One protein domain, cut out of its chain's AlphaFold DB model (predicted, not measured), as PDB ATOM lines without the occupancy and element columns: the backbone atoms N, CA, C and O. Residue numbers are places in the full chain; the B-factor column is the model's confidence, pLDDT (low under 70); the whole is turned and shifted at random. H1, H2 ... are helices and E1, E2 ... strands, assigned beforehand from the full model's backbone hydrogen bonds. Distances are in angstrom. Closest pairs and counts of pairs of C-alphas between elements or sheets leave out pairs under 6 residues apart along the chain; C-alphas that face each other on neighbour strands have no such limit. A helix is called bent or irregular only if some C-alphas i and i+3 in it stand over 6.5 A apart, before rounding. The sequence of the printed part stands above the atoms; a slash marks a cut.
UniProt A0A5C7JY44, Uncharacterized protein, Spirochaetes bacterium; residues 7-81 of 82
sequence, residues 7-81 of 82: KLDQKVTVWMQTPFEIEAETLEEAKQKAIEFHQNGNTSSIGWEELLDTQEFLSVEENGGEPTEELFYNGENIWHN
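Overview. This is residues 7 to 81 of the 82 residues of an uncharacterized protein of Spirochaetes bacterium (UniProt A0A5C7JY44). Picture a long, thin rod with a small three-stranded sheet, E1, E2 and E3, at one end and the helix H1 with the short H2 toward the other. Between the two ends run two long links, side by side where residues 12 to 13 pair with 56 to 57 and 16 to 17 with 49 to 50, both antiparallel. The printed part has 75 residues in the order E1 H1 H2 E2 E3; the sheet's order is E1 - E2 - E3, all antiparallel. The class is mixed, helices and strands, with under half of the residues, 31, in named elements. The whole is extended, with a radius of gyration of the C-alphas of 19.3 A and spans of 59 by 24 by 21 A.

Arrangement. Start at E1, residues 7 to 10, an edge strand antiparallel to E2, residues 69 to 73, at 164 degrees; look for N 9 and O 70, 2.9 A apart. E2 and E3, residues 76 to 80, form a hairpin at 151 degrees, with N 73 and O 76 2.9 A apart. H1, residues 27 to 39, is not on the sheet, and neither is H2, residues 42 to 45. H1 and H2 are close but not clearly touching; their closest C-alphas, of Phe 37 and Thr 43, are 7.0 A apart. In H1 every O i to N i+4 pair is within hydrogen-bond range; H2 is too short for such a pair, and its 1 O i to N i+3 pair is not within range.

Along the chain. Find C-alpha 7 at (195.022, 225.738, 308.838), where E1 begins. H1 runs 18.4 A from C-alpha 27 at (195.400, 210.266, 262.939). H2 is neither bent nor irregular, but only just: C-alphas 42 and 45 are 6.1 A apart. E2 measures 13.7 A, and E3 runs 11.4 A to C-alpha 80 at (198.880, 215.014, 312.518).

Size, cuts and confidence. The two C-alphas farthest apart, of Glu 25 and Ile 78, are 59.8 A apart. The links E1 to H1 and H2 to E2 are long, with 16 and 23 residues. The printed part has no cut, and no printed residue of this model has a pLDDT under 70.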
ATOM      1  N   LYS A   7     194.859 226.286 310.188       98.25
ATOM      2  CA  LYS A   7     195.022 225.738 308.838       98.25
ATOM      3  C   LYS A   7     195.017 224.220 308.924       98.25
ATOM      4  O   LYS A   7     195.547 223.674 309.888       98.25
ATOM      5  N   LEU A   8     194.399 223.585 307.940       97.94
ATOM      6  CA  LEU A   8     194.504 222.156 307.704       97.94
ATOM      7  C   LEU A   8     195.229 221.997 306.374       97.94
ATOM      8  O   LEU A   8     194.705 222.428 305.346       97.94
ATOM      9  N   ASP A   9     196.405 221.397 306.421       98.19
ATOM     10  CA  ASP A   9     197.135 221.000 305.229       98.19
ATOM     11  C   ASP A   9     196.777 219.537 304.936       98.19
ATOM     12  O   ASP A   9     196.712 218.717 305.854       98.19
ATOM     13  N   GLN A  10     196.493 219.220 303.669       97.75
ATOM     14  CA  GLN A  10     196.117 217.873 303.232       97.75
ATOM     15  C   GLN A  10     196.966 217.451 302.033       97.75
ATOM     16  O   GLN A  10     197.156 218.225 301.093       97.75
ATOM     17  N   LYS A  11     197.450 216.209 302.046       97.75
ATOM     18  CA  LYS A  11     198.064 215.587 300.873       97.75
ATOM     19  C   LYS A  11     196.978 215.041 299.958       97.75
ATOM     20  O   LYS A  11     196.107 214.281 300.380       97.75
ATOM     21  N   VAL A  12     197.077 215.409 298.691       96.88
ATOM     22  CA  VAL A  12     196.217 214.923 297.616       96.88
ATOM     23  C   VAL A  12     197.077 214.354 296.497       96.88
ATOM     24  O   VAL A  12     198.230 214.756 296.319       96.88
ATOM     25  N   THR A  13     196.518 213.423 295.741       97.06
ATOM     26  CA  THR A  13     197.017 213.036 294.423       97.06
ATOM     27  C   THR A  13     196.253 213.818 293.363       97.06
ATOM     28  O   THR A  13     195.102 214.201 293.557       97.06
ATOM     29  N   VAL A  14     196.913 214.109 292.247       97.25
ATOM     30  CA  VAL A  14     196.312 214.808 291.110       97.25
ATOM     31  C   VAL A  14     196.976 214.314 289.834       97.25
ATOM     32  O   VAL A  14     198.187 214.065 289.816       97.25
ATOM     33  N   TRP A  15     196.203 214.154 288.762       97.75
ATOM     34  CA  TRP A  15     196.791 213.917 287.451       97.75
ATOM     35  C   TRP A  15     197.368 215.208 286.897       97.75
ATOM     36  O   TRP A  15     196.795 216.289 287.005       97.75
ATOM     37  N   MET A  16     198.516 215.071 286.258       96.75
ATOM     38  CA  MET A  16     199.215 216.176 285.634       96.75
ATOM     39  C   MET A  16     199.307 215.878 284.148       96.75
ATOM     40  O   MET A  16     199.753 214.794 283.761       96.75
ATOM     41  N   GLN A  17     198.878 216.813 283.310       96.31
ATOM     42  CA  GLN A  17     198.862 216.626 281.863       96.31
ATOM     43  C   GLN A  17     200.000 217.402 281.206       96.31
ATOM     44  O   GLN A  17     200.347 218.501 281.629       96.31
ATOM     45  N   THR A  18     200.607 216.810 280.179       97.38
ATOM     46  CA  THR A  18     201.684 217.415 279.382       97.38
ATOM     47  C   THR A  18     201.143 217.685 277.980       97.38
ATOM     48  O   THR A  18     201.028 216.738 277.200       97.38
ATOM     49  N   PRO A  19     200.765 218.928 277.640       96.62
ATOM     50  CA  PRO A  19     200.281 219.254 276.303       96.62
ATOM     51  C   PRO A  19     201.426 219.241 275.283       96.62
ATOM     52  O   PRO A  19     202.454 219.888 275.482       96.62
ATOM     53  N   PHE A  20     201.251 218.525 274.172       97.56
ATOM     54  CA  PHE A  20     202.175 218.541 273.036       97.56
ATOM     55  C   PHE A  20     201.440 218.222 271.730       97.56
ATOM     56  O   PHE A  20     200.343 217.663 271.737       97.56
ATOM     57  N   GLU A  21     202.060 218.574 270.607       97.38
ATOM     58  CA  GLU A  21     201.502 218.399 269.265       97.38
ATOM     59  C   GLU A  21     202.421 217.512 268.412       97.38
ATOM     60  O   GLU A  21     203.641 217.512 268.584       97.38
ATOM     61  N   ILE A  22     201.832 216.739 267.495       98.06
ATOM     62  CA  ILE A  22     202.537 215.840 266.573       98.06
ATOM     63  C   ILE A  22     202.024 216.084 265.156       98.06
ATOM     64  O   ILE A  22     200.825 215.987 264.897       98.06
ATOM     65  N   GLU A  23     202.942 216.333 264.226       97.94
ATOM     66  CA  GLU A  23     202.624 216.456 262.804       97.94
ATOM     67  C   GLU A  23     202.635 215.080 262.106       97.94
ATOM     68  O   GLU A  23     203.608 214.311 262.169       97.94
ATOM     69  N   ALA A  24     201.536 214.756 261.423       98.25
ATOM     70  CA  ALA A  24     201.355 213.515 260.672       98.25
ATOM     71  C   ALA A  24     200.277 213.672 259.588       98.25
ATOM     72  O   ALA A  24     199.440 214.573 259.662       98.25
ATOM     73  N   GLU A  25     200.265 212.776 258.600       98.06
ATOM     74  CA  GLU A  25     199.288 212.810 257.502       98.06
ATOM     75  C   GLU A  25     197.950 212.169 257.893       98.06
ATOM     76  O   GLU A  25     196.902 212.485 257.326       98.06
ATOM     77  N   THR A  26     197.967 211.266 258.877       98.62
ATOM     78  CA  THR A  26     196.774 210.580 259.383       98.62
ATOM     79  C   THR A  26     196.751 210.547 260.908       98.62
ATOM     80  O   THR A  26     197.790 210.602 261.566       98.62
ATOM     81  N   LEU A  27     195.558 210.397 261.487       98.00
ATOM     82  CA  LEU A  27     195.400 210.266 262.939       98.00
ATOM     83  C   LEU A  27     196.114 209.023 263.497       98.00
ATOM     84  O   LEU A  27     196.668 209.075 264.591       98.00
ATOM     85  N   GLU A  28     196.110 207.910 262.762       98.50
ATOM     86  CA  GLU A  28     196.777 206.682 263.211       98.50
ATOM     87  C   GLU A  28     198.301 206.847 263.239       98.50
ATOM     88  O   GLU A  28     198.946 206.453 264.209       98.50
ATOM     89  N   GLU A  29     198.871 207.527 262.241       98.50
ATOM     90  CA  GLU A  29     200.286 207.903 262.257       98.50
ATOM     91  C   GLU A  29     200.602 208.881 263.403       98.50
ATOM     92  O   GLU A  29     201.593 208.691 264.110       98.50
ATOM     93  N   ALA A  30     199.748 209.887 263.642       98.62
ATOM     94  CA  ALA A  30     199.924 210.847 264.735       98.62
ATOM     95  C   ALA A  30     199.979 210.155 266.105       98.62
ATOM     96  O   ALA A  30     200.861 210.449 266.910       98.62
ATOM     97  N   LYS A  31     199.072 209.201 266.361       98.56
ATOM     98  CA  LYS A  31     199.052 208.414 267.606       98.56
ATOM     99  C   LYS A  31     200.333 207.604 267.785       98.56
ATOM    100  O   LYS A  31     200.908 207.623 268.871       98.56
ATOM    101  N   GLN A  32     200.796 206.929 266.731       98.56
ATOM    102  CA  GLN A  32     202.026 206.138 266.785       98.56
ATOM    103  C   GLN A  32     203.244 207.025 267.085       98.56
ATOM    104  O   GLN A  32     204.003 206.743 268.013       98.56
ATOM    105  N   LYS A  33     203.377 208.151 266.373       98.62
ATOM    106  CA  LYS A  33     204.436 209.140 266.614       98.62
ATOM    107  C   LYS A  33     204.364 209.750 268.014       98.62
ATOM    108  O   LYS A  33     205.408 209.966 268.617       98.62
ATOM    109  N   ALA A  34     203.171 210.007 268.555       98.38
ATOM    110  CA  ALA A  34     203.003 210.521 269.916       98.38
ATOM    111  C   ALA A  34     203.523 209.536 270.977       98.38
ATOM    112  O   ALA A  34     204.219 209.939 271.911       98.38
ATOM    113  N   ILE A  35     203.230 208.241 270.812       98.31
ATOM    114  CA  ILE A  35     203.732 207.184 271.701       98.31
ATOM    115  C   ILE A  35     205.259 207.108 271.623       98.31
ATOM    116  O   ILE A  35     205.919 207.120 272.660       98.31
ATOM    117  N   GLU A  36     205.829 207.085 270.416       98.44
ATOM    118  CA  GLU A  36     207.285 207.069 270.216       98.44
ATOM    119  C   GLU A  36     207.951 208.322 270.791       98.44
ATOM    120  O   GLU A  36     208.985 208.236 271.452       98.44
ATOM    121  N   PHE A  37     207.343 209.493 270.592       98.00
ATOM    122  CA  PHE A  37     207.819 210.755 271.144       98.00
ATOM    123  C   PHE A  37     207.931 210.685 272.672       98.00
ATOM    124  O   PHE A  37     208.975 211.047 273.219       98.00
ATOM    125  N   HIS A  38     206.909 210.152 273.349       97.56
ATOM    126  CA  HIS A  38     206.927 209.932 274.794       97.56
ATOM    127  C   HIS A  38     207.948 208.871 275.224       97.56
ATOM    128  O   HIS A  38     208.742 209.121 276.127       97.56
ATOM    129  N   GLN A  39     207.971 207.707 274.569       97.69
ATOM    130  CA  GLN A  39     208.881 206.605 274.909       97.69
ATOM    131  C   GLN A  39     210.359 206.981 274.738       97.69
ATOM    132  O   GLN A  39     211.210 206.486 275.473       97.69
ATOM    133  N   ASN A  40     210.656 207.904 273.823       97.50
ATOM    134  CA  ASN A  40     211.986 208.487 273.647       97.50
ATOM    135  C   ASN A  40     212.328 209.563 274.700       97.50
ATOM    136  O   ASN A  40     213.394 210.169 274.630       97.50
ATOM    137  N   GLY A  41     211.441 209.819 275.667       96.50
ATOM    138  CA  GLY A  41     211.637 210.780 276.754       96.50
ATOM    139  C   GLY A  41     211.414 212.238 276.357       96.50
ATOM    140  O   GLY A  41     211.693 213.134 277.153       96.50
ATOM    141  N   ASN A  42     210.900 212.516 275.155       96.81
ATOM    142  CA  ASN A  42     210.776 213.896 274.680       96.81
ATOM    143  C   ASN A  42     209.691 214.692 275.424       96.81
ATOM    144  O   ASN A  42     209.745 215.916 275.433       96.81
ATOM    145  N   THR A  43     208.731 214.033 276.081       96.50
ATOM    146  CA  THR A  43     207.751 214.726 276.938       96.50
ATOM    147  C   THR A  43     208.356 215.189 278.262       96.50
ATOM    148  O   THR A  43     207.818 216.094 278.884       96.50
ATOM    149  N   SER A  44     209.471 214.604 278.715       93.38
ATOM    150  CA  SER A  44     210.084 214.929 280.013       93.38
ATOM    151  C   SER A  44     210.711 216.324 280.064       93.38
ATOM    152  O   SER A  44     210.989 216.831 281.147       93.38
ATOM    153  N   SER A  45     210.963 216.939 278.906       91.75
ATOM    154  CA  SER A  45     211.442 218.319 278.789       91.75
ATOM    155  C   SER A  45     210.308 219.342 278.656       91.75
ATOM    156  O   SER A  45     210.577 220.543 278.617       91.75
ATOM    157  N   ILE A  46     209.056 218.882 278.585       96.19
ATOM    158  CA  ILE A  46     207.866 219.720 278.437       96.19
ATOM    159  C   ILE A  46     207.251 219.949 279.819       96.19
ATOM    160  O   ILE A  46     207.274 219.079 280.689       96.19
ATOM    161  N   GLY A  47     206.725 221.155 280.029       95.94
ATOM    162  CA  GLY A  47     205.969 221.484 281.230       95.94
ATOM    163  C   GLY A  47     204.671 220.681 281.343       95.94
ATOM    164  O   GLY A  47     204.158 220.124 280.378       95.94
ATOM    165  N   TRP A  48     204.133 220.668 282.551       95.88
ATOM    166  CA  TRP A  48     202.963 219.910 282.955       95.88
ATOM    167  C   TRP A  48     202.033 220.838 283.730       95.88
ATOM    168  O   TRP A  48     202.493 221.763 284.404       95.88
ATOM    169  N   GLU A  49     200.734 220.606 283.598       96.69
ATOM    170  CA  GLU A  49     199.685 221.382 284.256       96.69
ATOM    171  C   GLU A  49     198.741 220.469 285.041       96.69
ATOM    172  O   GLU A  49     198.528 219.311 284.676       96.69
ATOM    173  N   GLU A  50     198.210 220.990 286.147       97.00
ATOM    174  CA  GLU A  50     197.295 220.263 287.026       97.00
ATOM    175  C   GLU A  50     195.944 220.035 286.349       97.00
ATOM    176  O   GLU A  50     195.279 220.978 285.914       97.00
ATOM    177  N   LEU A  51     195.493 218.782 286.336       96.81
ATOM    178  CA  LEU A  51     194.139 218.421 285.946       96.81
ATOM    179  C   LEU A  51     193.236 218.484 287.189       96.81
ATOM    180  O   LEU A  51     193.023 217.490 287.888       96.81
ATOM    181  N   LEU A  52     192.774 219.701 287.502       91.00
ATOM    182  CA  LEU A  52     192.126 220.070 288.773       91.00
ATOM    183  C   LEU A  52     190.928 219.191 289.173       91.00
ATOM    184  O   LEU A  52     190.654 219.040 290.360       91.00
ATOM    185  N   ASP A  53     190.206 218.617 288.214       95.56
ATOM    186  CA  ASP A  53     189.040 217.755 288.444       95.56
ATOM    187  C   ASP A  53     189.399 216.321 288.863       95.56
ATOM    188  O   ASP A  53     188.506 215.519 289.131       95.56
ATOM    189  N   THR A  54     190.692 216.012 288.970       96.94
ATOM    190  CA  THR A  54     191.197 214.689 289.358       96.94
ATOM    191  C   THR A  54     191.884 214.654 290.720       96.94
ATOM    192  O   THR A  54     192.613 213.712 291.022       96.94
ATOM    193  N   GLN A  55     191.687 215.690 291.535       97.06
ATOM    194  CA  GLN A  55     192.230 215.717 292.887       97.06
ATOM    195  C   GLN A  55     191.533 214.675 293.769       97.06
ATOM    196  O   GLN A  55     190.311 214.695 293.926       97.06
ATOM    197  N   GLU A  56     192.322 213.801 294.386       97.06
ATOM    198  CA  GLU A  56     191.855 212.765 295.305       97.06
ATOM    199  C   GLU A  56     192.660 212.825 296.608       97.06
ATOM    200  O   GLU A  56     193.849 213.141 296.612       97.06
ATOM    201  N   PHE A  57     192.018 212.545 297.744       96.88
ATOM    202  CA  PHE A  57     192.726 212.497 299.024       96.88
ATOM    203  C   PHE A  57     193.692 211.316 299.060       96.88
ATOM    204  O   PHE A  57     193.294 210.189 298.780       96.88
ATOM    205  N   LEU A  58     194.934 211.569 299.478       97.50
ATOM    206  CA  LEU A  58     195.903 210.513 299.740       97.50
ATOM    207  C   LEU A  58     195.727 210.021 301.182       97.50
ATOM    208  O   LEU A  58     195.834 210.804 302.133       97.50
ATOM    209  N   SER A  59     195.457 208.732 301.371       96.88
ATOM    210  CA  SER A  59     195.386 208.146 302.714       96.88
ATOM    211  C   SER A  59     196.779 207.942 303.329       96.88
ATOM    212  O   SER A  59     197.785 207.864 302.625       96.88
ATOM    213  N   VAL A  60     196.850 207.817 304.659       97.62
ATOM    214  CA  VAL A  60     198.106 207.522 305.382       97.62
ATOM    215  C   VAL A  60     198.727 206.203 304.913       97.62
ATOM    216  O   VAL A  60     199.943 206.118 304.756       97.62
ATOM    217  N   GLU A  61     197.905 205.185 304.642       97.50
ATOM    218  CA  GLU A  61     198.370 203.888 304.133       97.50
ATOM    219  C   GLU A  61     199.025 204.032 302.751       97.50
ATOM    220  O   GLU A  61     200.144 203.557 302.544       97.50
ATOM    221  N   GLU A  62     198.384 204.753 301.829       96.81
ATOM    222  CA  GLU A  62     198.926 205.021 300.489       96.81
ATOM    223  C   GLU A  62     200.165 205.926 300.528       96.81
ATOM    224  O   GLU A  62     201.053 205.801 299.686       96.81
ATOM    225  N   ASN A  63     200.263 206.797 301.534       97.00
ATOM    226  CA  ASN A  63     201.419 207.655 301.779       97.00
ATOM    227  C   ASN A  63     202.543 206.957 302.578       97.00
ATOM    228  O   ASN A  63     203.406 207.617 303.158       97.00
ATOM    229  N   GLY A  64     202.546 205.621 302.642       96.56
ATOM    230  CA  GLY A  64     203.625 204.850 303.265       96.56
ATOM    231  C   GLY A  64     203.681 204.953 304.792       96.56
ATOM    232  O   GLY A  64     204.747 204.760 305.371       96.56
ATOM    233  N   GLY A  65     202.556 205.258 305.441       96.62
ATOM    234  CA  GLY A  65     202.456 205.454 306.889       96.62
ATOM    235  C   GLY A  65     202.770 206.875 307.357       96.62
ATOM    236  O   GLY A  65     202.600 207.171 308.535       96.62
ATOM    237  N   GLU A  66     203.202 207.761 306.459       97.56
ATOM    238  CA  GLU A  66     203.505 209.152 306.792       97.56
ATOM    239  C   GLU A  66     202.220 210.004 306.836       97.56
ATOM    240  O   GLU A  66     201.295 209.750 306.052       97.56
ATOM    241  N   PRO A  67     202.158 211.069 307.660       97.88
ATOM    242  CA  PRO A  67     200.973 211.914 307.763       97.88
ATOM    243  C   PRO A  67     200.506 212.505 306.428       97.88
ATOM    244  O   PRO A  67     201.313 212.916 305.581       97.88
ATOM    245  N   THR A  68     199.187 212.577 306.260       98.12
ATOM    246  CA  THR A  68     198.501 213.192 305.114       98.12
ATOM    247  C   THR A  68     197.602 214.353 305.504       98.12
ATOM    248  O   THR A  68     197.151 215.077 304.623       98.12
ATOM    249  N   GLU A  69     197.391 214.569 306.801       98.50
ATOM    250  CA  GLU A  69     196.679 215.718 307.349       98.50
ATOM    251  C   GLU A  69     197.478 216.318 308.504       98.50
ATOM    252  O   GLU A  69     197.917 215.593 309.401       98.50
ATOM    253  N   GLU A  70     197.637 217.640 308.494       98.56
ATOM    254  CA  GLU A  70     198.346 218.386 309.534       98.56
ATOM    255  C   GLU A  70     197.557 219.642 309.926       98.56
ATOM    256  O   GLU A  70     197.188 220.460 309.078       98.56
ATOM    257  N   LEU A  71     197.293 219.809 311.225       98.56
ATOM    258  CA  LEU A  71     196.626 220.993 311.763       98.56
ATOM    259  C   LEU A  71     197.652 221.980 312.304       98.56
ATOM    260  O   LEU A  71     198.476 221.641 313.153       98.56
ATOM    261  N   PHE A  72     197.530 223.235 311.882       98.62
ATOM    262  CA  PHE A  72     198.416 224.314 312.295       98.62
ATOM    263  C   PHE A  72     197.685 225.437 313.027       98.62
ATOM    264  O   PHE A  72     196.604 225.882 312.621       98.62
ATOM    265  N   TYR A  73     198.345 225.978 314.052       98.12
ATOM    266  CA  TYR A  73     197.974 227.212 314.740       98.12
ATOM    267  C   TYR A  73     199.210 228.103 314.903       98.12
ATOM    268  O   TYR A  73     200.225 227.671 315.431       98.12
ATOM    269  N   ASN A  74     199.160 229.350 314.422       96.50
ATOM    270  CA  ASN A  74     200.290 230.297 314.475       96.50
ATOM    271  C   ASN A  74     201.637 229.751 313.939       96.50
ATOM    272  O   ASN A  74     202.701 230.176 314.380       96.50
ATOM    273  N   GLY A  75     201.589 228.843 312.957       94.50
ATOM    274  CA  GLY A  75     202.776 228.218 312.360       94.50
ATOM    275  C   GLY A  75     203.315 227.004 313.124       94.50
ATOM    276  O   GLY A  75     204.276 226.396 312.671       94.50
ATOM    277  N   GLU A  76     202.692 226.631 314.242       97.69
ATOM    278  CA  GLU A  76     202.981 225.404 314.980       97.69
ATOM    279  C   GLU A  76     202.059 224.281 314.498       97.69
ATOM    280  O   GLU A  76     200.842 224.474 314.440       97.69
ATOM    281  N   ASN A  77     202.635 223.126 314.148       97.69
ATOM    282  CA  ASN A  77     201.871 221.896 313.942       97.69
ATOM    283  C   ASN A  77     201.399 221.406 315.318       97.69
ATOM    284  O   ASN A  77     202.219 221.121 316.191       97.69
ATOM    285  N   ILE A  78     200.084 221.339 315.509       98.31
ATOM    286  CA  ILE A  78     199.453 220.946 316.774       98.31
ATOM    287  C   ILE A  78     198.860 219.533 316.731       98.31
ATOM    288  O   ILE A  78     198.423 219.036 317.770       98.31
ATOM    289  N   TRP A  79     198.799 218.904 315.552       98.50
ATOM    290  CA  TRP A  79     198.278 217.552 315.344       98.50
ATOM    291  C   TRP A  79     198.570 217.043 313.922       98.50
ATOM    292  O   TRP A  79     198.503 217.811 312.961       98.50
ATOM    293  N   HIS A  80     198.783 215.733 313.790       98.00
ATOM    294  CA  HIS A  80     198.880 215.014 312.518       98.00
ATOM    295  C   HIS A  80     198.222 213.624 312.612       98.00
ATOM    296  O   HIS A  80     198.022 213.101 313.712       98.00
ATOM    297  N   ASN A  81     197.873 213.027 311.465       97.06
ATOM    298  CA  ASN A  81     197.122 211.761 311.387       97.06
ATOM    299  C   ASN A  81     197.969 210.476 311.243       97.06
ATOM    300  O   ASN A  81     197.382 209.397 311.137       97.06
TER     301      ASN A  81